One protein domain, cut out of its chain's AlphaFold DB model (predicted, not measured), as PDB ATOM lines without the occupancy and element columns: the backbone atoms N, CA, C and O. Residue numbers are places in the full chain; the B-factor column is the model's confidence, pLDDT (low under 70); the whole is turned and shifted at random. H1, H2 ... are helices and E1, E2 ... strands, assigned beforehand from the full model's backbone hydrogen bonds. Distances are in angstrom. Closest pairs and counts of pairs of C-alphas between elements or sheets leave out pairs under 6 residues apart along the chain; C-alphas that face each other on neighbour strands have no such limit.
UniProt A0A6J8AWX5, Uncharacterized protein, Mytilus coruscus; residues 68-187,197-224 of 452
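What this domain is: This is residues 68 to 187 and 197 to 224 of the 452 residues of an uncharacterized protein of Mytilus coruscus (UniProt A0A6J8AWX5). Two small antiparallel sheets, loosely face to face, make a strand lobe at one end of an elongated body; a loose cluster of short helices makes the other end. Residues 163 to 187 fold back from the helices to pair briefly with E8, then run to the helix end again. The printed part has 148 residues, with E1 to E8 first and H1 to H4 after; the sheets run E1, E2, E5, E8 and E4, E3, E6, E7. The class is mixed, helices and strands, with under half of the residues in named elements. The whole is loose, with a radius of gyration of the C-alphas of 19.3 A and spans of 62 by 37 by 23 A.

How they stand to each other: E1, residues 77 to 82, and E2, residues 85 to 89, form an antiparallel hairpin, with N 79 and O 87 at 2.9 A. E5, residues 110 to 114, is the antiparallel neighbour of E2, with N 88 and O 111 at 2.8 A. E8, residues 143 to 147, is antiparallel to E5, with N 112 and O 145 at 2.8 A; this sheet is strongly twisted. E3, residues 93 to 98, and E4, residues 101 to 106, form a hairpin, with N 96 and O 103 at 2.8 A. E6, residues 120 to 123, is antiparallel to E3, with N 95 and O 122 at 2.9 A. E6 and E7, residues 126 to 128, form a hairpin, with N 123 and O 126 at 2.9 A. E1 and E7 are near each other. H1, residues 150 to 156, touches H3, residues 203 to 211, the closest C-alphas being those of His 155 and Ala 207, 6.0 A apart; they run the same way at a shallow tilt of 35.0 degrees, only just short of steep. H2, residues 159 to 162, is close to H1 but not clearly touching, with C-alphas 153 and 162 the closest at 7.6 A. H4, residues 219 to 222, touches no helix. Every O i to N i+4 pair is within hydrogen-bond range in H3; H1 has 1 of 3, with 3 of 4 O i to N i+3 pairs, and H2 and H4 are too short for an O i to N i+4 pair.

Where its parts are: E1 begins at C-alpha 77, (-0.655, -15.602, 12.200), and is 15.6 A long. E3 is 16.1 A long, E4 15.9 A and H3 12.0 A. H4 ends at C-alpha 222, (15.434, -38.465, -9.084).

The domain as a whole: The C-alphas farthest apart, of Asn 100 and Ile 224, are 64.1 A apart. Residues 188 to 196 are not printed; C-alphas 187 and 197 are 16.2 A apart across this cut. The link E7 to E8 is long, with 14 residues. Mean pLDDT of the printed part is 86.2; residues 186 to 187, 197 to 199 and 217 to 224 are under 70.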
ATOM      1  N   ARG A  68       1.943 -33.634   3.089       88.06
ATOM      2  CA  ARG A  68       2.960 -32.889   2.345       88.06
ATOM      3  C   ARG A  68       3.748 -31.995   3.288       88.06
ATOM      4  O   ARG A  68       3.178 -31.243   4.075       88.06
ATOM      5  N   PHE A  69       5.067 -32.064   3.189       86.06
ATOM      6  CA  PHE A  69       5.985 -31.203   3.909       86.06
ATOM      7  C   PHE A  69       6.174 -29.887   3.155       86.06
ATOM      8  O   PHE A  69       6.439 -29.871   1.951       86.06
ATOM      9  N   LEU A  70       6.033 -28.785   3.888       83.94
ATOM     10  CA  LEU A  70       6.106 -27.425   3.374       83.94
ATOM     11  C   LEU A  70       7.239 -26.671   4.066       83.94
ATOM     12  O   LEU A  70       7.190 -26.421   5.270       83.94
ATOM     13  N   MET A  71       8.255 -26.285   3.299       78.38
ATOM     14  CA  MET A  71       9.399 -25.541   3.823       78.38
ATOM     15  C   MET A  71       9.081 -24.051   3.934       78.38
ATOM     16  O   MET A  71       8.654 -23.432   2.967       78.38
ATOM     17  N   ASN A  72       9.346 -23.459   5.102       75.56
ATOM     18  CA  ASN A  72       9.317 -22.006   5.332       75.56
ATOM     19  C   ASN A  72       7.984 -21.295   5.010       75.56
ATOM     20  O   ASN A  72       7.971 -20.089   4.784       75.56
ATOM     21  N   VAL A  73       6.856 -22.014   5.030       80.25
ATOM     22  CA  VAL A  73       5.538 -21.441   4.689       80.25
ATOM     23  C   VAL A  73       4.873 -20.736   5.878       80.25
ATOM     24  O   VAL A  73       4.051 -19.841   5.689       80.25
ATOM     25  N   ILE A  74       5.239 -21.094   7.113       82.38
ATOM     26  CA  ILE A  74       4.575 -20.574   8.315       82.38
ATOM     27  C   ILE A  74       4.972 -19.113   8.548       82.38
ATOM     28  O   ILE A  74       6.089 -18.798   8.980       82.38
ATOM     29  N   LYS A  75       4.016 -18.220   8.294       88.81
ATOM     30  CA  LYS A  75       4.068 -16.817   8.698       88.81
ATOM     31  C   LYS A  75       3.436 -16.673  10.082       88.81
ATOM     32  O   LYS A  75       2.512 -17.430  10.396       88.81
ATOM     33  N   PRO A  76       3.899 -15.714  10.902       92.00
ATOM     34  CA  PRO A  76       3.176 -15.346  12.105       92.00
ATOM     35  C   PRO A  76       1.715 -15.092  11.736       92.00
ATOM     36  O   PRO A  76       1.434 -14.396  10.756       92.00
ATOM     37  N   THR A  77       0.788 -15.712  12.453       92.19
ATOM     38  CA  THR A  77      -0.655 -15.602  12.200       92.19
ATOM     39  C   THR A  77      -1.420 -15.916  13.474       92.19
ATOM     40  O   THR A  77      -0.953 -16.669  14.335       92.19
ATOM     41  N   VAL A  78      -2.593 -15.303  13.598       93.38
ATOM     42  CA  VAL A  78      -3.563 -15.610  14.644       93.38
ATOM     43  C   VAL A  78      -4.907 -15.770  13.963       93.38
ATOM     44  O   VAL A  78      -5.375 -14.848  13.297       93.38
ATOM     45  N   GLU A  79      -5.509 -16.937  14.127       93.00
ATOM     46  CA  GLU A  79      -6.789 -17.286  13.524       93.00
ATOM     47  C   GLU A  79      -7.748 -17.751  14.610       93.00
ATOM     48  O   GLU A  79      -7.353 -18.417  15.561       93.00
ATOM     49  N   GLU A  80      -9.019 -17.394  14.497       91.06
ATOM     50  CA  GLU A  80     -10.031 -17.892  15.419       91.06
ATOM     51  C   GLU A  80     -10.630 -19.195  14.886       91.06
ATOM     52  O   GLU A  80     -11.199 -19.203  13.797       91.06
ATOM     53  N   ILE A  81     -10.514 -20.286  15.653       90.12
ATOM     54  CA  ILE A  81     -11.094 -21.587  15.269       90.12
ATOM     55  C   ILE A  81     -12.497 -21.755  15.854       90.12
ATOM     56  O   ILE A  81     -13.422 -22.179  15.165       90.12
ATOM     57  N   TYR A  82     -12.647 -21.441  17.140       86.50
ATOM     58  CA  TYR A  82     -13.901 -21.564  17.880       86.50
ATOM     59  C   TYR A  82     -14.184 -20.268  18.618       86.50
ATOM     60  O   TYR A  82     -13.274 -19.465  18.830       86.50
ATOM     61  N   ASP A  83     -15.418 -20.119  19.099       84.88
ATOM     62  CA  ASP A  83     -15.763 -19.051  20.029       84.88
ATOM     63  C   ASP A  83     -14.740 -19.030  21.181       84.88
ATOM     64  O   ASP A  83     -14.596 -20.000  21.930       84.88
ATOM     65  N   ASN A  84     -13.992 -17.928  21.282       88.69
ATOM     66  CA  ASN A  84     -12.974 -17.676  22.304       88.69
ATOM     67  C   ASN A  84     -11.696 -18.530  22.220       88.69
ATOM     68  O   ASN A  84     -10.876 -18.449  23.135       88.69
ATOM     69  N   THR A  85     -11.479 -19.313  21.162       92.06
ATOM     70  CA  THR A  85     -10.239 -20.087  20.989       92.06
ATOM     71  C   THR A  85      -9.497 -19.639  19.745       92.06
ATOM     72  O   THR A  85      -9.965 -19.809  18.620       92.06
ATOM     73  N   LEU A  86      -8.306 -19.098  19.964       93.56
ATOM     74  CA  LEU A  86      -7.411 -18.671  18.907       93.56
ATOM     75  C   LEU A  86      -6.329 -19.704  18.663       93.56
ATOM     76  O   LEU A  86      -5.740 -20.230  19.602       93.56
ATOM     77  N   LEU A  87      -6.019 -19.927  17.403       94.62
ATOM     78  CA  LEU A  87      -4.828 -20.600  16.947       94.62
ATOM     79  C   LEU A  87      -3.748 -19.573  16.654       94.62
ATOM     80  O   LEU A  87      -3.976 -18.606  15.933       94.62
ATOM     81  N   VAL A  88      -2.570 -19.790  17.222       94.38
ATOM     82  CA  VAL A  88      -1.437 -18.880  17.114       94.38
ATOM     83  C   VAL A  88      -0.240 -19.610  16.524       94.38
ATOM     84  O   VAL A  88       0.165 -20.666  17.018       94.38
ATOM     85  N   TYR A  89       0.363 -18.994  15.508       93.31
ATOM     86  CA  TYR A  89       1.588 -19.455  14.868       93.31
ATOM     87  C   TYR A  89       2.713 -18.437  15.015       93.31
ATOM     88  O   TYR A  89       2.520 -17.257  14.733       93.31
ATOM     89  N   LYS A  90       3.911 -18.917  15.374       92.31
ATOM     90  CA  LYS A  90       5.180 -18.160  15.367       92.31
ATOM     91  C   LYS A  90       5.080 -16.769  16.028       92.31
ATOM     92  O   LYS A  90       5.592 -15.788  15.493       92.31
ATOM     93  N   MET A  91       4.436 -16.695  17.193       92.88
ATOM     94  CA  MET A  91       4.335 -15.468  17.993       92.88
ATOM     95  C   MET A  91       5.140 -15.595  19.278       92.88
ATOM     96  O   MET A  91       5.051 -16.606  19.971       92.88
ATOM     97  N   ASN A  92       5.880 -14.548  19.638       92.00
ATOM     98  CA  ASN A  92       6.703 -14.552  20.849       92.00
ATOM     99  C   ASN A  92       5.946 -14.030  22.071       92.00
ATOM    100  O   ASN A  92       6.049 -14.598  23.158       92.00
ATOM    101  N   THR A  93       5.177 -12.959  21.897       94.38
ATOM    102  CA  THR A  93       4.507 -12.244  22.985       94.38
ATOM    103  C   THR A  93       3.121 -11.817  22.555       94.38
ATOM    104  O   THR A  93       2.923 -11.351  21.439       94.38
ATOM    105  N   LEU A  94       2.164 -11.978  23.459       95.50
ATOM    106  CA  LEU A  94       0.772 -11.620  23.249       95.50
ATOM    107  C   LEU A  94       0.299 -10.826  24.460       95.50
ATOM    108  O   LEU A  94       0.412 -11.299  25.595       95.50
ATOM    109  N   ALA A  95      -0.197  -9.617  24.222       96.56
ATOM    110  CA  ALA A  95      -0.699  -8.739  25.266       96.56
ATOM    111  C   ALA A  95      -2.221  -8.848  25.337       96.56
ATOM    112  O   ALA A  95      -2.923  -8.586  24.363       96.56
ATOM    113  N   PHE A  96      -2.731  -9.246  26.495       95.44
ATOM    114  CA  PHE A  96      -4.157  -9.330  26.766       95.44
ATOM    115  C   PHE A  96      -4.579  -8.171  27.651       95.44
ATOM    116  O   PHE A  96      -4.002  -7.954  28.718       95.44
ATOM    117  N   GLU A  97      -5.627  -7.474  27.233       95.75
ATOM    118  CA  GLU A  97      -6.249  -6.407  28.004       95.75
ATOM    119  C   GLU A  97      -7.670  -6.829  28.381       95.75
ATOM    120  O   GLU A  97      -8.590  -6.832  27.560       95.75
ATOM    121  N   CYS A  98      -7.828  -7.222  29.638       92.62
ATOM    122  CA  CYS A  98      -9.083  -7.634  30.253       92.62
ATOM    123  C   CYS A  98      -9.574  -6.542  31.223       92.62
ATOM    124  O   CYS A  98      -8.765  -5.713  31.643       92.62
ATOM    125  N   PRO A  99     -10.852  -6.547  31.655       90.69
ATOM    126  CA  PRO A  99     -11.435  -5.454  32.446       90.69
ATOM    127  C   PRO A  99     -10.630  -5.041  33.685       90.69
ATOM    128  O   PRO A  99     -10.545  -3.858  33.987       90.69
ATOM    129  N   ASN A 100     -10.003  -6.004  34.366       88.81
ATOM    130  CA  ASN A 100      -9.273  -5.760  35.614       88.81
ATOM    131  C   ASN A 100      -7.777  -6.098  35.530       88.81
ATOM    132  O   ASN A 100      -7.081  -6.041  36.543       88.81
ATOM    133  N   LYS A 101      -7.283  -6.562  34.374       92.12
ATOM    134  CA  LYS A 101      -5.944  -7.156  34.260       92.12
ATOM    135  C   LYS A 101      -5.357  -6.924  32.877       92.12
ATOM    136  O   LYS A 101      -5.976  -7.260  31.871       92.12
ATOM    137  N   HIS A 102      -4.118  -6.453  32.851       93.62
ATOM    138  CA  HIS A 102      -3.262  -6.544  31.679       93.62
ATOM    139  C   HIS A 102      -2.308  -7.726  31.871       93.62
ATOM    140  O   HIS A 102      -1.633  -7.820  32.898       93.62
ATOM    141  N   LYS A 103      -2.272  -8.656  30.918       94.00
ATOM    142  CA  LYS A 103      -1.444  -9.863  31.011       94.00
ATOM    143  C   LYS A 103      -0.658 -10.044  29.728       94.00
ATOM    144  O   LYS A 103      -1.237 -10.217  28.663       94.00
ATOM    145  N   ILE A 104       0.662 -10.082  29.848       94.81
ATOM    146  CA  ILE A 104       1.534 -10.486  28.749       94.81
ATOM    147  C   ILE A 104       1.762 -11.988  28.883       94.81
ATOM    148  O   ILE A 104       2.202 -12.474  29.926       94.81
ATOM    149  N   VAL A 105       1.417 -12.732  27.841       93.81
ATOM    150  CA  VAL A 105       1.616 -14.177  27.766       93.81
ATOM    151  C   VAL A 105       2.657 -14.461  26.698       93.81
ATOM    152  O   VAL A 105       2.661 -13.847  25.628       93.81
ATOM    153  N   LYS A 106       3.554 -15.401  26.990       91.94
ATOM    154  CA  LYS A 106       4.492 -15.910  25.997       91.94
ATOM    155  C   LYS A 106       3.708 -16.696  24.946       91.94
ATOM    156  O   LYS A 106       2.988 -17.632  25.291       91.94
ATOM    157  N   GLY A 107       3.833 -16.294  23.688       88.12
ATOM    158  CA  GLY A 107       3.283 -17.036  22.562       88.12
ATOM    159  C   GLY A 107       4.050 -18.339  22.309       88.12
ATOM    160  O   GLY A 107       4.928 -18.742  23.080       88.12
ATOM    161  N   GLY A 108       3.699 -19.016  21.223       89.25
ATOM    162  CA  GLY A 108       4.360 -20.243  20.798       89.25
ATOM    163  C   GLY A 108       4.505 -20.327  19.284       89.25
ATOM    164  O   GLY A 108       3.926 -19.545  18.528       89.25
ATOM    165  N   ASN A 109       5.272 -21.324  18.842       89.56
ATOM    166  CA  ASN A 109       5.386 -21.650  17.421       89.56
ATOM    167  C   ASN A 109       4.065 -22.190  16.856       89.56
ATOM    168  O   ASN A 109       3.746 -21.905  15.706       89.56
ATOM    169  N   PHE A 110       3.321 -22.944  17.669       92.19
ATOM    170  CA  PHE A 110       2.008 -23.501  17.359       92.19
ATOM    171  C   PHE A 110       1.266 -23.764  18.679       92.19
ATOM    172  O   PHE A 110       1.676 -24.630  19.458       92.19
ATOM    173  N   CYS A 111       0.239 -22.973  18.991       94.56
ATOM    174  CA  CYS A 111      -0.563 -23.148  20.205       94.56
ATOM    175  C   CYS A 111      -2.006 -22.665  20.039       94.56
ATOM    176  O   CYS A 111      -2.298 -21.801  19.215       94.56
ATOM    177  N   PHE A 112      -2.901 -23.215  20.859       94.94
ATOM    178  CA  PHE A 112      -4.232 -22.672  21.075       94.94
ATOM    179  C   PHE A 112      -4.235 -21.772  22.302       94.94
ATOM    180  O   PHE A 112      -3.636 -22.093  23.330       94.94
ATOM    181  N   ILE A 113      -4.947 -20.660  22.215       94.25
ATOM    182  CA  ILE A 113      -5.136 -19.729  23.314       94.25
ATOM    183  C   ILE A 113      -6.619 -19.518  23.515       94.25
ATOM    184  O   ILE A 113      -7.315 -19.061  22.611       94.25
ATOM    185  N   GLN A 114      -7.088 -19.819  24.718       93.25
ATOM    186  CA  GLN A 114      -8.461 -19.524  25.094       93.25
ATOM    187  C   GLN A 114      -8.513 -18.152  25.758       93.25
ATOM    188  O   GLN A 114      -7.835 -17.902  26.761       93.25
ATOM    189  N   ILE A 115      -9.304 -17.257  25.172       91.94
ATOM    190  CA  ILE A 115      -9.464 -15.878  25.623       91.94
ATOM    191  C   ILE A 115     -10.740 -15.764  26.467       91.94
ATOM    192  O   ILE A 115     -11.801 -16.224  26.038       91.94
ATOM    193  N   PRO A 116     -10.692 -15.131  27.649       91.88
ATOM    194  CA  PRO A 116     -11.897 -14.837  28.417       91.88
ATOM    195  C   PRO A 116     -12.853 -13.890  27.680       91.88
ATOM    196  O   PRO A 116     -12.450 -13.107  26.820       91.88
ATOM    197  N   CYS A 117     -14.124 -13.881  28.078       90.81
ATOM    198  CA  CYS A 117     -15.034 -12.787  27.730       90.81
ATOM    199  C   CYS A 117     -14.413 -11.413  28.062       90.81
ATOM    200  O   CYS A 117     -13.692 -11.277  29.048       90.81
ATOM    201  N   MET A 118     -14.753 -10.376  27.287       92.56
ATOM    202  CA  MET A 118     -14.342  -8.981  27.537       92.56
ATOM    203  C   MET A 118     -12.832  -8.694  27.496       92.56
ATOM    204  O   MET A 118     -12.418  -7.585  27.832       92.56
ATOM    205  N   CYS A 119     -12.005  -9.642  27.059       93.62
ATOM    206  CA  CYS A 119     -10.580  -9.413  26.841       93.62
ATOM    207  C   CYS A 119     -10.294  -9.105  25.370       93.62
ATOM    208  O   CYS A 119     -10.853  -9.746  24.481       93.62
ATOM    209  N   SER A 120      -9.408  -8.143  25.115       94.50
ATOM    210  CA  SER A 120      -8.801  -7.924  23.799       94.50
ATOM    211  C   SER A 120      -7.404  -8.520  23.755       94.50
ATOM    212  O   SER A 120      -6.725  -8.604  24.780       94.50
ATOM    213  N   LEU A 121      -6.977  -8.910  22.560       95.56
ATOM    214  CA  LEU A 121      -5.619  -9.355  22.280       95.56
ATOM    215  C   LEU A 121      -4.930  -8.323  21.387       95.56
ATOM    216  O   LEU A 121      -5.465  -7.951  20.347       95.56
ATOM    217  N   SER A 122      -3.723  -7.925  21.765       95.31
ATOM    218  CA  SER A 122      -2.808  -7.143  20.943       95.31
ATOM    219  C   SER A 122      -1.528  -7.940  20.694       95.31
ATOM    220  O   SER A 122      -0.933  -8.499  21.619       95.31
ATOM    221  N   ALA A 123      -1.105  -7.979  19.436       93.19
ATOM    222  CA  ALA A 123       0.151  -8.548  18.959       93.19
ATOM    223  C   ALA A 123       0.820  -7.559  17.987       93.19
ATOM    224  O   ALA A 123       0.212  -6.553  17.625       93.19
ATOM    225  N   ASP A 124       2.048  -7.848  17.551       86.31
ATOM    226  CA  ASP A 124       2.907  -6.915  16.797       86.31
ATOM    227  C   ASP A 124       2.213  -6.202  15.621       86.31
ATOM    228  O   ASP A 124       2.432  -5.015  15.399       86.31
ATOM    229  N   TYR A 125       1.362  -6.905  14.871       87.12
ATOM    230  CA  TYR A 125       0.657  -6.366  13.697       87.12
ATOM    231  C   TYR A 125      -0.842  -6.707  13.682       87.12
ATOM    232  O   TYR A 125      -1.500  -6.570  12.651       87.12
ATOM    233  N   LEU A 126      -1.396  -7.176  14.804       91.44
ATOM    234  CA  LEU A 126      -2.790  -7.609  14.885       91.44
ATOM    235  C   LEU A 126      -3.430  -7.179  16.201       91.44
ATOM    236  O   LEU A 126      -2.839  -7.311  17.271       91.44
ATOM    237  N   TYR A 127      -4.688  -6.758  16.112       94.44
ATOM    238  CA  TYR A 127      -5.545  -6.496  17.256       94.44
ATOM    239  C   TYR A 127      -6.861  -7.265  17.119       94.44
ATOM    240  O   TYR A 127      -7.540  -7.163  16.097       94.44
ATOM    241  N   ILE A 128      -7.227  -8.023  18.154       93.62
ATOM    242  CA  ILE A 128      -8.521  -8.698  18.263       93.62
ATOM    243  C   ILE A 128      -9.330  -7.999  19.362       93.62
ATOM    244  O   ILE A 128      -8.910  -7.999  20.526       93.62
ATOM    245  N   PRO A 129     -10.483  -7.399  19.019       93.69
ATOM    246  CA  PRO A 129     -11.282  -6.631  19.960       93.69
ATOM    247  C   PRO A 129     -11.992  -7.518  20.989       93.69
ATOM    248  O   PRO A 129     -12.178  -8.722  20.805       93.69
ATOM    249  N   LYS A 130     -12.450  -6.878  22.067       92.38
ATOM    250  CA  LYS A 130     -13.195  -7.510  23.164       92.38
ATOM    251  C   LYS A 130     -14.488  -8.151  22.646       92.38
ATOM    252  O   LYS A 130     -15.324  -7.480  22.040       92.38
ATOM    253  N   LYS A 131     -14.692  -9.442  22.933       88.19
ATOM    254  CA  LYS A 131     -15.946 -10.148  22.621       88.19
ATOM    255  C   LYS A 131     -16.958 -10.039  23.757       88.19
ATOM    256  O   LYS A 131     -16.648 -10.346  24.906       88.19
ATOM    257  N   ILE A 132     -18.180  -9.642  23.395       86.88
ATOM    258  CA  ILE A 132     -19.313  -9.439  24.317       86.88
ATOM    259  C   ILE A 132     -20.398 -10.520  24.139       86.88
ATOM    260  O   ILE A 132     -21.118 -10.838  25.078       86.88
ATOM    261  N   LYS A 133     -20.530 -11.097  22.935       82.50
ATOM    262  CA  LYS A 133     -21.549 -12.107  22.593       82.50
ATOM    263  C   LYS A 133     -20.893 -13.441  22.234       82.50
ATOM    264  O   LYS A 133     -19.793 -13.442  21.693       82.50
ATOM    265  N   LYS A 134     -21.607 -14.546  22.496       79.75
ATOM    266  CA  LYS A 134     -21.168 -15.940  22.262       79.75
ATOM    267  C   LYS A 134     -19.907 -16.359  23.024       79.75
ATOM    268  O   LYS A 134     -19.228 -17.295  22.635       79.75
ATOM    269  N   CYS A 135     -19.607 -15.691  24.128       78.38
ATOM    270  CA  CYS A 135     -18.515 -16.099  24.989       78.38
ATOM    271  C   CYS A 135     -19.091 -16.904  26.164       78.38
ATOM    272  O   CYS A 135     -20.001 -16.456  26.857       78.38
ATOM    273  N   THR A 136     -18.616 -18.133  26.346       74.12
ATOM    274  CA  THR A 136     -19.083 -19.042  27.410       74.12
ATOM    275  C   THR A 136     -18.193 -18.982  28.650       74.12
ATOM    276  O   THR A 136     -18.599 -19.406  29.730       74.12
ATOM    277  N   ASN A 137     -16.980 -18.437  28.514       73.81
ATOM    278  CA  ASN A 137     -15.963 -18.453  29.554       73.81
ATOM    279  C   ASN A 137     -15.734 -17.058  30.154       73.81
ATOM    280  O   ASN A 137     -15.012 -16.231  29.596       73.81
ATOM    281  N   TYR A 138     -16.330 -16.822  31.324       78.19
ATOM    282  CA  TYR A 138     -16.119 -15.618  32.136       78.19
ATOM    283  C   TYR A 138     -14.909 -15.722  33.076       78.19
ATOM    284  O   TYR A 138     -14.671 -14.814  33.867       78.19
ATOM    285  N   LYS A 139     -14.145 -16.824  33.045       77.88
ATOM    286  CA  LYS A 139     -12.942 -16.938  33.876       77.88
ATOM    287  C   LYS A 139     -11.851 -16.037  33.307       77.88
ATOM    288  O   LYS A 139     -11.451 -16.223  32.168       77.88
ATOM    289  N   ASP A 140     -11.286 -15.161  34.135       76.88
ATOM    290  CA  ASP A 140     -10.184 -14.239  33.789       76.88
ATOM    291  C   ASP A 140      -8.870 -14.921  33.344       76.88
ATOM    292  O   ASP A 140      -7.858 -14.260  33.090       76.88
ATOM    293  N   THR A 141      -8.811 -16.251  33.332       87.81
ATOM    294  CA  THR A 141      -7.573 -16.988  33.091       87.81
ATOM    295  C   THR A 141      -7.410 -17.302  31.615       87.81
ATOM    296  O   THR A 141      -8.039 -18.219  31.097       87.81
ATOM    297  N   VAL A 142      -6.491 -16.589  30.964       90.00
ATOM    298  CA  VAL A 142      -5.964 -16.981  29.651       90.00
ATOM    299  C   VAL A 142      -5.209 -18.304  29.797       90.00
ATOM    300  O   VAL A 142      -4.221 -18.358  30.543       90.00
ATOM    301  N   THR A 143      -5.658 -19.342  29.090       91.94
ATOM    302  CA  THR A 143      -5.011 -20.659  29.040       91.94
ATOM    303  C   THR A 143      -4.352 -20.875  27.689       91.94
ATOM    304  O   THR A 143      -4.942 -20.604  26.644       91.94
ATOM    305  N   VAL A 144      -3.124 -21.385  27.723       93.38
ATOM    306  CA  VAL A 144      -2.363 -21.763  26.532       93.38
ATOM    307  C   VAL A 144      -2.314 -23.281  26.478       93.38
ATOM    308  O   VAL A 144      -1.963 -23.928  27.463       93.38
ATOM    309  N   LEU A 145      -2.699 -23.833  25.336       94.38
ATOM    310  CA  LEU A 145      -2.715 -25.261  25.064       94.38
ATOM    311  C   LEU A 145      -1.831 -25.538  23.847       94.38
ATOM    312  O   LEU A 145      -1.811 -24.780  22.881       94.38
ATOM    313  N   HIS A 146      -1.090 -26.632  23.893       93.25
ATOM    314  CA  HIS A 146      -0.120 -27.022  22.884       93.25
ATOM    315  C   HIS A 146      -0.639 -28.266  22.158       93.25
ATOM    316  O   HIS A 146      -0.591 -29.357  22.731       93.25
ATOM    317  N   PRO A 147      -1.177 -28.122  20.937       92.69
ATOM    318  CA  PRO A 147      -1.489 -29.264  20.090       92.69
ATOM    319  C   PRO A 147      -0.206 -29.927  19.581       92.69
ATOM    320  O   PRO A 147       0.866 -29.317  19.531       92.69
ATOM    321  N   ILE A 148      -0.336 -31.181  19.162       90.25
ATOM    322  CA  ILE A 148       0.738 -31.931  18.516       90.25
ATOM    323  C   ILE A 148       0.377 -32.177  17.056       90.25
ATOM    324  O   ILE A 148      -0.763 -32.492  16.725       90.25
ATOM    325  N   ASN A 149       1.374 -32.099  16.178       89.56
ATOM    326  CA  ASN A 149       1.234 -32.578  14.811       89.56
ATOM    327  C   ASN A 149       1.264 -34.118  14.786       89.56
ATOM    328  O   ASN A 149       2.328 -34.726  14.660       89.56
ATOM    329  N   LEU A 150       0.093 -34.742  14.943       90.81
ATOM    330  CA  LEU A 150      -0.035 -36.200  14.973       90.81
ATOM    331  C   LEU A 150       0.418 -36.848  13.656       90.81
ATOM    332  O   LEU A 150       1.088 -37.875  13.693       90.81
ATOM    333  N   ALA A 151       0.143 -36.208  12.516       90.50
ATOM    334  CA  ALA A 151       0.577 -36.685  11.204       90.50
ATOM    335  C   ALA A 151       2.103 -36.831  11.117       90.50
ATOM    336  O   ALA A 151       2.612 -37.805  10.569       90.50
ATOM    337  N   LEU A 152       2.846 -35.892  11.709       91.31
ATOM    338  CA  LEU A 152       4.299 -35.989  11.798       91.31
ATOM    339  C   LEU A 152       4.731 -37.173  12.669       91.31
ATOM    340  O   LEU A 152       5.561 -37.966  12.241       91.31
ATOM    341  N   ILE A 153       4.161 -37.316  13.868       91.88
ATOM    342  CA  ILE A 153       4.539 -38.390  14.800       91.88
ATOM    343  C   ILE A 153       4.295 -39.774  14.195       91.88
ATOM    344  O   ILE A 153       5.161 -40.640  14.293       91.88
ATOM    345  N   GLN A 154       3.160 -39.963  13.522       92.44
ATOM    346  CA  GLN A 154       2.781 -41.236  12.906       92.44
ATOM    347  C   GLN A 154       3.795 -41.757  11.877       92.44
ATOM    348  O   GLN A 154       3.819 -42.951  11.604       92.44
ATOM    349  N   HIS A 155       4.621 -40.889  11.287       91.81
ATOM    350  CA  HIS A 155       5.641 -41.300  10.321       91.81
ATOM    351  C   HIS A 155       7.011 -41.618  10.938       91.81
ATOM    352  O   HIS A 155       7.835 -42.229  10.260       91.81
ATOM    353  N   PHE A 156       7.277 -41.196  12.178       90.94
ATOM    354  CA  PHE A 156       8.595 -41.322  12.816       90.94
ATOM    355  C   PHE A 156       8.622 -42.256  14.030       90.94
ATOM    356  O   PHE A 156       9.700 -42.711  14.401       90.94
ATOM    357  N   PHE A 157       7.474 -42.521  14.649       92.00
ATOM    358  CA  PHE A 157       7.367 -43.313  15.873       92.00
ATOM    359  C   PHE A 157       6.425 -44.502  15.669       92.00
ATOM    360  O   PHE A 157       5.556 -44.467  14.798       92.00
ATOM    361  N   ASP A 158       6.574 -45.532  16.501       91.06
ATOM    362  CA  ASP A 158       5.698 -46.707  16.489       91.06
ATOM    363  C   ASP A 158       4.328 -46.401  17.112       91.06
ATOM    364  O   ASP A 158       4.206 -45.526  17.981       91.06
ATOM    365  N   SER A 159       3.298 -47.150  16.693       89.00
ATOM    366  CA  SER A 159       1.888 -46.965  17.085       89.00
ATOM    367  C   SER A 159       1.657 -46.874  18.587       89.00
ATOM    368  O   SER A 159       0.817 -46.094  19.043       89.00
ATOM    369  N   ASP A 160       2.427 -47.632  19.359       90.62
ATOM    370  CA  ASP A 160       2.270 -47.731  20.806       90.62
ATOM    371  C   ASP A 160       2.567 -46.393  21.495       90.62
ATOM    372  O   ASP A 160       1.879 -46.014  22.447       90.62
ATOM    373  N   THR A 161       3.505 -45.620  20.938       88.00
ATOM    374  CA  THR A 161       3.970 -44.331  21.477       88.00
ATOM    375  C   THR A 161       2.888 -43.249  21.415       88.00
ATOM    376  O   THR A 161       2.849 -42.359  22.263       88.00
ATOM    377  N   TYR A 162       1.992 -43.315  20.426       88.62
ATOM    378  CA  TYR A 162       0.915 -42.336  20.215       88.62
ATOM    379  C   TYR A 162      -0.485 -42.960  20.310       88.62
ATOM    380  O   TYR A 162      -1.482 -42.377  19.870       88.62
ATOM    381  N   SER A 163      -0.595 -44.141  20.914       88.38
ATOM    382  CA  SER A 163      -1.855 -44.867  21.106       88.38
ATOM    383  C   SER A 163      -2.897 -44.069  21.906       88.38
ATOM    384  O   SER A 163      -4.082 -44.121  21.578       88.38
ATOM    385  N   SER A 164      -2.468 -43.244  22.864       89.56
ATOM    386  CA  SER A 164      -3.336 -42.376  23.676       89.56
ATOM    387  C   SER A 164      -3.583 -40.984  23.086       89.56
ATOM    388  O   SER A 164      -4.451 -40.261  23.568       89.56
ATOM    389  N   ILE A 165      -2.838 -40.595  22.049       89.31
ATOM    390  CA  ILE A 165      -2.946 -39.271  21.429       89.31
ATOM    391  C   ILE A 165      -4.006 -39.338  20.332       89.31
ATOM    392  O   ILE A 165      -3.973 -40.229  19.482       89.31
ATOM    393  N   LEU A 166      -4.945 -38.401  20.362       89.25
ATOM    394  CA  LEU A 166      -5.990 -38.192  19.364       89.25
ATOM    395  C   LEU A 166      -5.731 -36.891  18.588       89.25
ATOM    396  O   LEU A 166      -4.947 -36.049  19.031       89.25
ATOM    397  N   GLY A 167      -6.385 -36.704  17.438       84.31
ATOM    398  CA  GLY A 167      -6.206 -35.508  16.601       84.31
ATOM    399  C   GLY A 167      -6.556 -34.182  17.293       84.31
ATOM    400  O   GLY A 167      -6.011 -33.140  16.944       84.31
ATOM    401  N   ASP A 168      -7.414 -34.226  18.308       85.44
ATOM    402  CA  ASP A 168      -7.876 -33.106  19.130       85.44
ATOM    403  C   ASP A 168      -7.166 -33.012  20.495       85.44
ATOM    404  O   ASP A 168      -7.484 -32.151  21.317       85.44
ATOM    405  N   THR A 169      -6.183 -33.879  20.760       90.00
ATOM    406  CA  THR A 169      -5.454 -33.866  22.033       90.00
ATOM    407  C   THR A 169      -4.565 -32.631  22.145       90.00
ATOM    408  O   THR A 169      -3.786 -32.299  21.248       90.00
ATOM    409  N   THR A 170      -4.643 -31.961  23.293       93.00
ATOM    410  CA  THR A 170      -3.849 -30.768  23.595       93.00
ATOM    411  C   THR A 170      -3.202 -30.878  24.968       93.00
ATOM    412  O   THR A 170      -3.715 -31.543  25.867       93.00
ATOM    413  N   PHE A 171      -2.059 -30.214  25.136       93.19
ATOM    414  CA  PHE A 171      -1.254 -30.298  26.350       93.19
ATOM    415  C   PHE A 171      -1.061 -28.924  26.981       93.19
ATOM    416  O   PHE A 171      -0.873 -27.929  26.292       93.19
ATOM    417  N   THR A 172      -1.052 -28.848  28.309       92.06
ATOM    418  CA  THR A 172      -0.808 -27.583  29.031       92.06
ATOM    419  C   THR A 172       0.647 -27.124  28.958       92.06
ATOM    420  O   THR A 172       0.948 -25.960  29.209       92.06
ATOM    421  N   LYS A 173       1.563 -28.034  28.616       90.56
ATOM    422  CA  LYS A 173       2.984 -27.765  28.397       90.56
ATOM    423  C   LYS A 173       3.396 -28.320  27.043       90.56
ATOM    424  O   LYS A 173       2.886 -29.352  26.612       90.56
ATOM    425  N   GLN A 174       4.336 -27.645  26.394       88.06
ATOM    426  CA  GLN A 174       4.917 -28.128  25.149       88.06
ATOM    427  C   GLN A 174       5.666 -29.443  25.396       88.06
ATOM    428  O   GLN A 174       6.516 -29.523  26.283       88.06
ATOM    429  N   ILE A 175       5.355 -30.462  24.600       87.25
ATOM    430  CA  ILE A 175       6.063 -31.741  24.643       87.25
ATOM    431  C   ILE A 175       7.362 -31.616  23.858       87.25
ATOM    432  O   ILE A 175       7.393 -31.072  22.752       87.25
ATOM    433  N   ASN A 176       8.441 -32.118  24.452       88.56
ATOM    434  CA  ASN A 176       9.737 -32.185  23.801       88.56
ATOM    435  C   ASN A 176       9.770 -33.405  22.871       88.56
ATOM    436  O   ASN A 176       9.902 -34.533  23.339       88.56
ATOM    437  N   ILE A 177       9.611 -33.175  21.568       86.94
ATOM    438  CA  ILE A 177       9.678 -34.217  20.539       86.94
ATOM    439  C   ILE A 177      11.029 -34.084  19.840       86.94
ATOM    440  O   ILE A 177      11.306 -33.064  19.209       86.94
ATOM    441  N   GLN A 178      11.860 -35.119  19.941       88.56
ATOM    442  CA  GLN A 178      13.129 -35.196  19.226       88.56
ATOM    443  C   GLN A 178      12.943 -36.057  17.979       88.56
ATOM    444  O   GLN A 178      12.742 -37.264  18.079       88.56
ATOM    445  N   ILE A 179      12.992 -35.425  16.807       86.62
ATOM    446  CA  ILE A 179      13.054 -36.118  15.517       86.62
ATOM    447  C   ILE A 179      14.482 -36.041  14.964       86.62
ATOM    448  O   ILE A 179      15.178 -35.054  15.231       86.62
ATOM    449  N   PRO A 180      14.939 -37.044  14.192       87.62
ATOM    450  CA  PRO A 180      16.242 -36.977  13.541       87.62
ATOM    451  C   PRO A 180      16.320 -35.772  12.592       87.62
ATOM    452  O   PRO A 180      15.306 -35.342  12.032       87.62
ATOM    453  N   SER A 181      17.520 -35.225  12.386       85.94
ATOM    454  CA  SER A 181      17.695 -34.082  11.488       85.94
ATOM    455  C   SER A 181      17.346 -34.465  10.049       85.94
ATOM    456  O   SER A 181      17.897 -35.409   9.479       85.94
ATOM    457  N   ILE A 182      16.432 -33.709   9.446       85.75
ATOM    458  CA  ILE A 182      16.016 -33.920   8.064       85.75
ATOM    459  C   ILE A 182      17.036 -33.235   7.151       85.75
ATOM    460  O   ILE A 182      17.013 -32.017   6.973       85.75
ATOM    461  N   ASN A 183      17.931 -34.025   6.561       82.00
ATOM    462  CA  ASN A 183      18.909 -33.537   5.593       82.00
ATOM    463  C   ASN A 183      18.262 -33.467   4.205       82.00
ATOM    464  O   ASN A 183      18.256 -34.444   3.451       82.00
ATOM    465  N   ILE A 184      17.685 -32.309   3.883       78.25
ATOM    466  CA  ILE A 184      17.148 -32.023   2.549       78.25
ATOM    467  C   ILE A 184      18.297 -31.518   1.689       78.25
ATOM    468  O   ILE A 184      18.946 -30.529   2.031       78.25
ATOM    469  N   PHE A 185      18.563 -32.205   0.580       71.94
ATOM    470  CA  PHE A 185      19.641 -31.812  -0.310       71.94
ATOM    471  C   PHE A 185      19.268 -30.492  -1.004       71.94
ATOM    472  O   PHE A 185      18.438 -30.486  -1.905       71.94
ATOM    473  N   SER A 186      19.874 -29.367  -0.621       63.31
ATOM    474  CA  SER A 186      19.656 -28.074  -1.282       63.31
ATOM    475  C   SER A 186      20.755 -27.799  -2.318       63.31
ATOM    476  O   SER A 186      21.832 -27.319  -1.969       63.31
ATOM    477  N   HIS A 187      20.509 -28.079  -3.600       62.81
ATOM    478  CA  HIS A 187      21.343 -27.526  -4.676       62.81
ATOM    479  C   HIS A 187      20.887 -26.103  -5.057       62.81
ATOM    480  O   HIS A 187      19.726 -25.737  -4.878       62.81
ATOM    481  N   HIS A 197       6.369 -22.696  -7.336       52.28
ATOM    482  CA  HIS A 197       6.029 -22.266  -5.972       52.28
ATOM    483  C   HIS A 197       5.416 -23.337  -5.042       52.28
ATOM    484  O   HIS A 197       5.145 -23.043  -3.880       52.28
ATOM    485  N   ASN A 198       5.208 -24.571  -5.506       57.41
ATOM    486  CA  ASN A 198       4.473 -25.615  -4.800       57.41
ATOM    487  C   ASN A 198       5.191 -26.971  -4.830       57.41
ATOM    488  O   ASN A 198       4.580 -28.012  -5.086       57.41
ATOM    489  N   LEU A 199       6.492 -26.996  -4.539       63.31
ATOM    490  CA  LEU A 199       7.189 -28.268  -4.330       63.31
ATOM    491  C   LEU A 199       6.757 -28.881  -3.011       63.31
ATOM    492  O   LEU A 199       7.283 -28.603  -1.934       63.31
ATOM    493  N   HIS A 200       5.760 -29.735  -3.123       72.94
ATOM    494  CA  HIS A 200       5.260 -30.530  -2.032       72.94
ATOM    495  C   HIS A 200       6.063 -31.829  -1.954       72.94
ATOM    496  O   HIS A 200       5.894 -32.726  -2.780       72.94
ATOM    497  N   LEU A 201       6.939 -31.944  -0.958       82.12
ATOM    498  CA  LEU A 201       7.607 -33.210  -0.662       82.12
ATOM    499  C   LEU A 201       6.660 -34.090   0.162       82.12
ATOM    500  O   LEU A 201       6.131 -33.633   1.172       82.12
ATOM    501  N   SER A 202       6.441 -35.346  -0.237       88.62
ATOM    502  CA  SER A 202       5.639 -36.275   0.575       88.62
ATOM    503  C   SER A 202       6.363 -36.574   1.890       88.62
ATOM    504  O   SER A 202       7.525 -37.001   1.900       88.62
ATOM    505  N   LEU A 203       5.671 -36.357   3.008       90.81
ATOM    506  CA  LEU A 203       6.190 -36.545   4.359       90.81
ATOM    507  C   LEU A 203       6.579 -38.006   4.607       90.81
ATOM    508  O   LEU A 203       7.609 -38.263   5.223       90.81
ATOM    509  N   LYS A 204       5.822 -38.955   4.043       91.69
ATOM    510  CA  LYS A 204       6.129 -40.391   4.093       91.69
ATOM    511  C   LYS A 204       7.512 -40.693   3.511       91.69
ATOM    512  O   LYS A 204       8.294 -41.419   4.120       91.69
ATOM    513  N   ARG A 205       7.844 -40.100   2.358       88.44
ATOM    514  CA  ARG A 205       9.153 -40.280   1.704       88.44
ATOM    515  C   ARG A 205      10.278 -39.623   2.495       88.44
ATOM    516  O   ARG A 205      11.338 -40.227   2.643       88.44
ATOM    517  N   ILE A 206      10.034 -38.421   3.023       89.06
ATOM    518  CA  ILE A 206      10.983 -37.736   3.907       89.06
ATOM    519  C   ILE A 206      11.293 -38.607   5.120       89.06
ATOM    520  O   ILE A 206      12.455 -38.909   5.360       89.06
ATOM    521  N   ALA A 207      10.268 -39.068   5.835       90.50
ATOM    522  CA  ALA A 207      10.443 -39.882   7.028       90.50
ATOM    523  C   ALA A 207      11.212 -41.174   6.727       90.50
ATOM    524  O   ALA A 207      12.189 -41.479   7.406       90.50
ATOM    525  N   GLN A 208      10.864 -41.885   5.650       90.44
ATOM    526  CA  GLN A 208      11.578 -43.094   5.229       90.44
ATOM    527  C   GLN A 208      13.051 -42.837   4.878       90.44
ATOM    528  O   GLN A 208      13.912 -43.650   5.220       90.44
ATOM    529  N   ALA A 209      13.359 -41.735   4.193       87.19
ATOM    530  CA  ALA A 209      14.734 -41.368   3.865       87.19
ATOM    531  C   ALA A 209      15.521 -40.969   5.122       87.19
ATOM    532  O   ALA A 209      16.636 -41.447   5.321       87.19
ATOM    533  N   THR A 210      14.916 -40.170   6.004       89.50
ATOM    534  CA  THR A 210      15.508 -39.733   7.271       89.50
ATOM    535  C   THR A 210      15.794 -40.913   8.202       89.50
ATOM    536  O   THR A 210      16.900 -41.005   8.728       89.50
ATOM    537  N   LEU A 211      14.861 -41.859   8.348       88.25
ATOM    538  CA  LEU A 211      15.064 -43.081   9.139       88.25
ATOM    539  C   LEU A 211      16.200 -43.955   8.580       88.25
ATOM    540  O   LEU A 211      16.923 -44.591   9.340       88.25
ATOM    541  N   LYS A 212      16.406 -43.948   7.256       89.81
ATOM    542  CA  LYS A 212      17.517 -44.642   6.578       89.81
ATOM    543  C   LYS A 212      18.812 -43.820   6.511       89.81
ATOM    544  O   LYS A 212      19.748 -44.255   5.845       89.81
ATOM    545  N   GLN A 213      18.862 -42.641   7.140       84.44
ATOM    546  CA  GLN A 213      19.984 -41.691   7.072       84.44
ATOM    547  C   GLN A 213      20.391 -41.303   5.636       84.44
ATOM    548  O   GLN A 213      21.547 -40.982   5.363       84.44
ATOM    549  N   LYS A 214      19.439 -41.322   4.699       81.06
ATOM    550  CA  LYS A 214      19.641 -40.889   3.314       81.06
ATOM    551  C   LYS A 214      19.241 -39.424   3.157       81.06
ATOM    552  O   LYS A 214      18.330 -38.940   3.830       81.06
ATOM    553  N   THR A 215      19.905 -38.718   2.247       78.69
ATOM    554  CA  THR A 215      19.505 -37.362   1.865       78.69
ATOM    555  C   THR A 215      18.163 -37.405   1.141       78.69
ATOM    556  O   THR A 215      17.935 -38.238   0.263       78.69
ATOM    557  N   VAL A 216      17.248 -36.510   1.515       72.31
ATOM    558  CA  VAL A 216      15.984 -36.359   0.789       72.31
ATOM    559  C   VAL A 216      16.292 -35.619  -0.507       72.31
ATOM    560  O   VAL A 216      16.654 -34.440  -0.480       72.31
ATOM    561  N   LEU A 217      16.175 -36.327  -1.628       68.44
ATOM    562  CA  LEU A 217      16.294 -35.762  -2.969       68.44
ATOM    563  C   LEU A 217      14.931 -35.254  -3.449       68.44
ATOM    564  O   LEU A 217      13.888 -35.848  -3.159       68.44
ATOM    565  N   TYR A 218      14.936 -34.152  -4.198       64.94
ATOM    566  CA  TYR A 218      13.722 -33.640  -4.825       64.94
ATOM    567  C   TYR A 218      13.216 -34.616  -5.904       64.94
ATOM    568  O   TYR A 218      14.030 -35.217  -6.610       64.94
ATOM    569  N   PRO A 219      11.888 -34.744  -6.103       61.84
ATOM    570  CA  PRO A 219      11.312 -35.628  -7.119       61.84
ATOM    571  C   PRO A 219      11.867 -35.371  -8.527       61.84
ATOM    572  O   PRO A 219      12.133 -36.312  -9.267       61.84
ATOM    573  N   SER A 220      12.103 -34.100  -8.869       53.12
ATOM    574  CA  SER A 220      12.692 -33.683 -10.148       53.12
ATOM    575  C   SER A 220      14.155 -34.102 -10.311       53.12
ATOM    576  O   SER A 220      14.634 -34.248 -11.428       53.12
ATOM    577  N   GLN A 221      14.867 -34.335  -9.211       53.78
ATOM    578  CA  GLN A 221      16.275 -34.719  -9.213       53.78
ATOM    579  C   GLN A 221      16.455 -36.236  -9.310       53.78
ATOM    580  O   GLN A 221      17.416 -36.692  -9.922       53.78
ATOM    581  N   ASN A 222      15.484 -37.020  -8.829       51.06
ATOM    582  CA  ASN A 222      15.434 -38.465  -9.084       51.06
ATOM    583  C   ASN A 222      15.277 -38.780 -10.582       51.06
ATOM    584  O   ASN A 222      15.796 -39.792 -11.045       51.06
ATOM    585  N   LEU A 223      14.631 -37.889 -11.349       52.22
ATOM    586  CA  LEU A 223      14.557 -37.993 -12.813       52.22
ATOM    587  C   LEU A 223      15.926 -37.803 -13.487       52.22
ATOM    588  O   LEU A 223      16.177 -38.391 -14.532       52.22
ATOM    589  N   ILE A 224      16.808 -36.995 -12.893       54.31
ATOM    590  CA  ILE A 224      18.126 -36.656 -13.456       54.31
ATOM    591  C   ILE A 224      19.200 -37.649 -12.989       54.31
ATOM    592  O   ILE A 224      20.093 -37.994 -13.756       54.31
TER     593      ILE A 224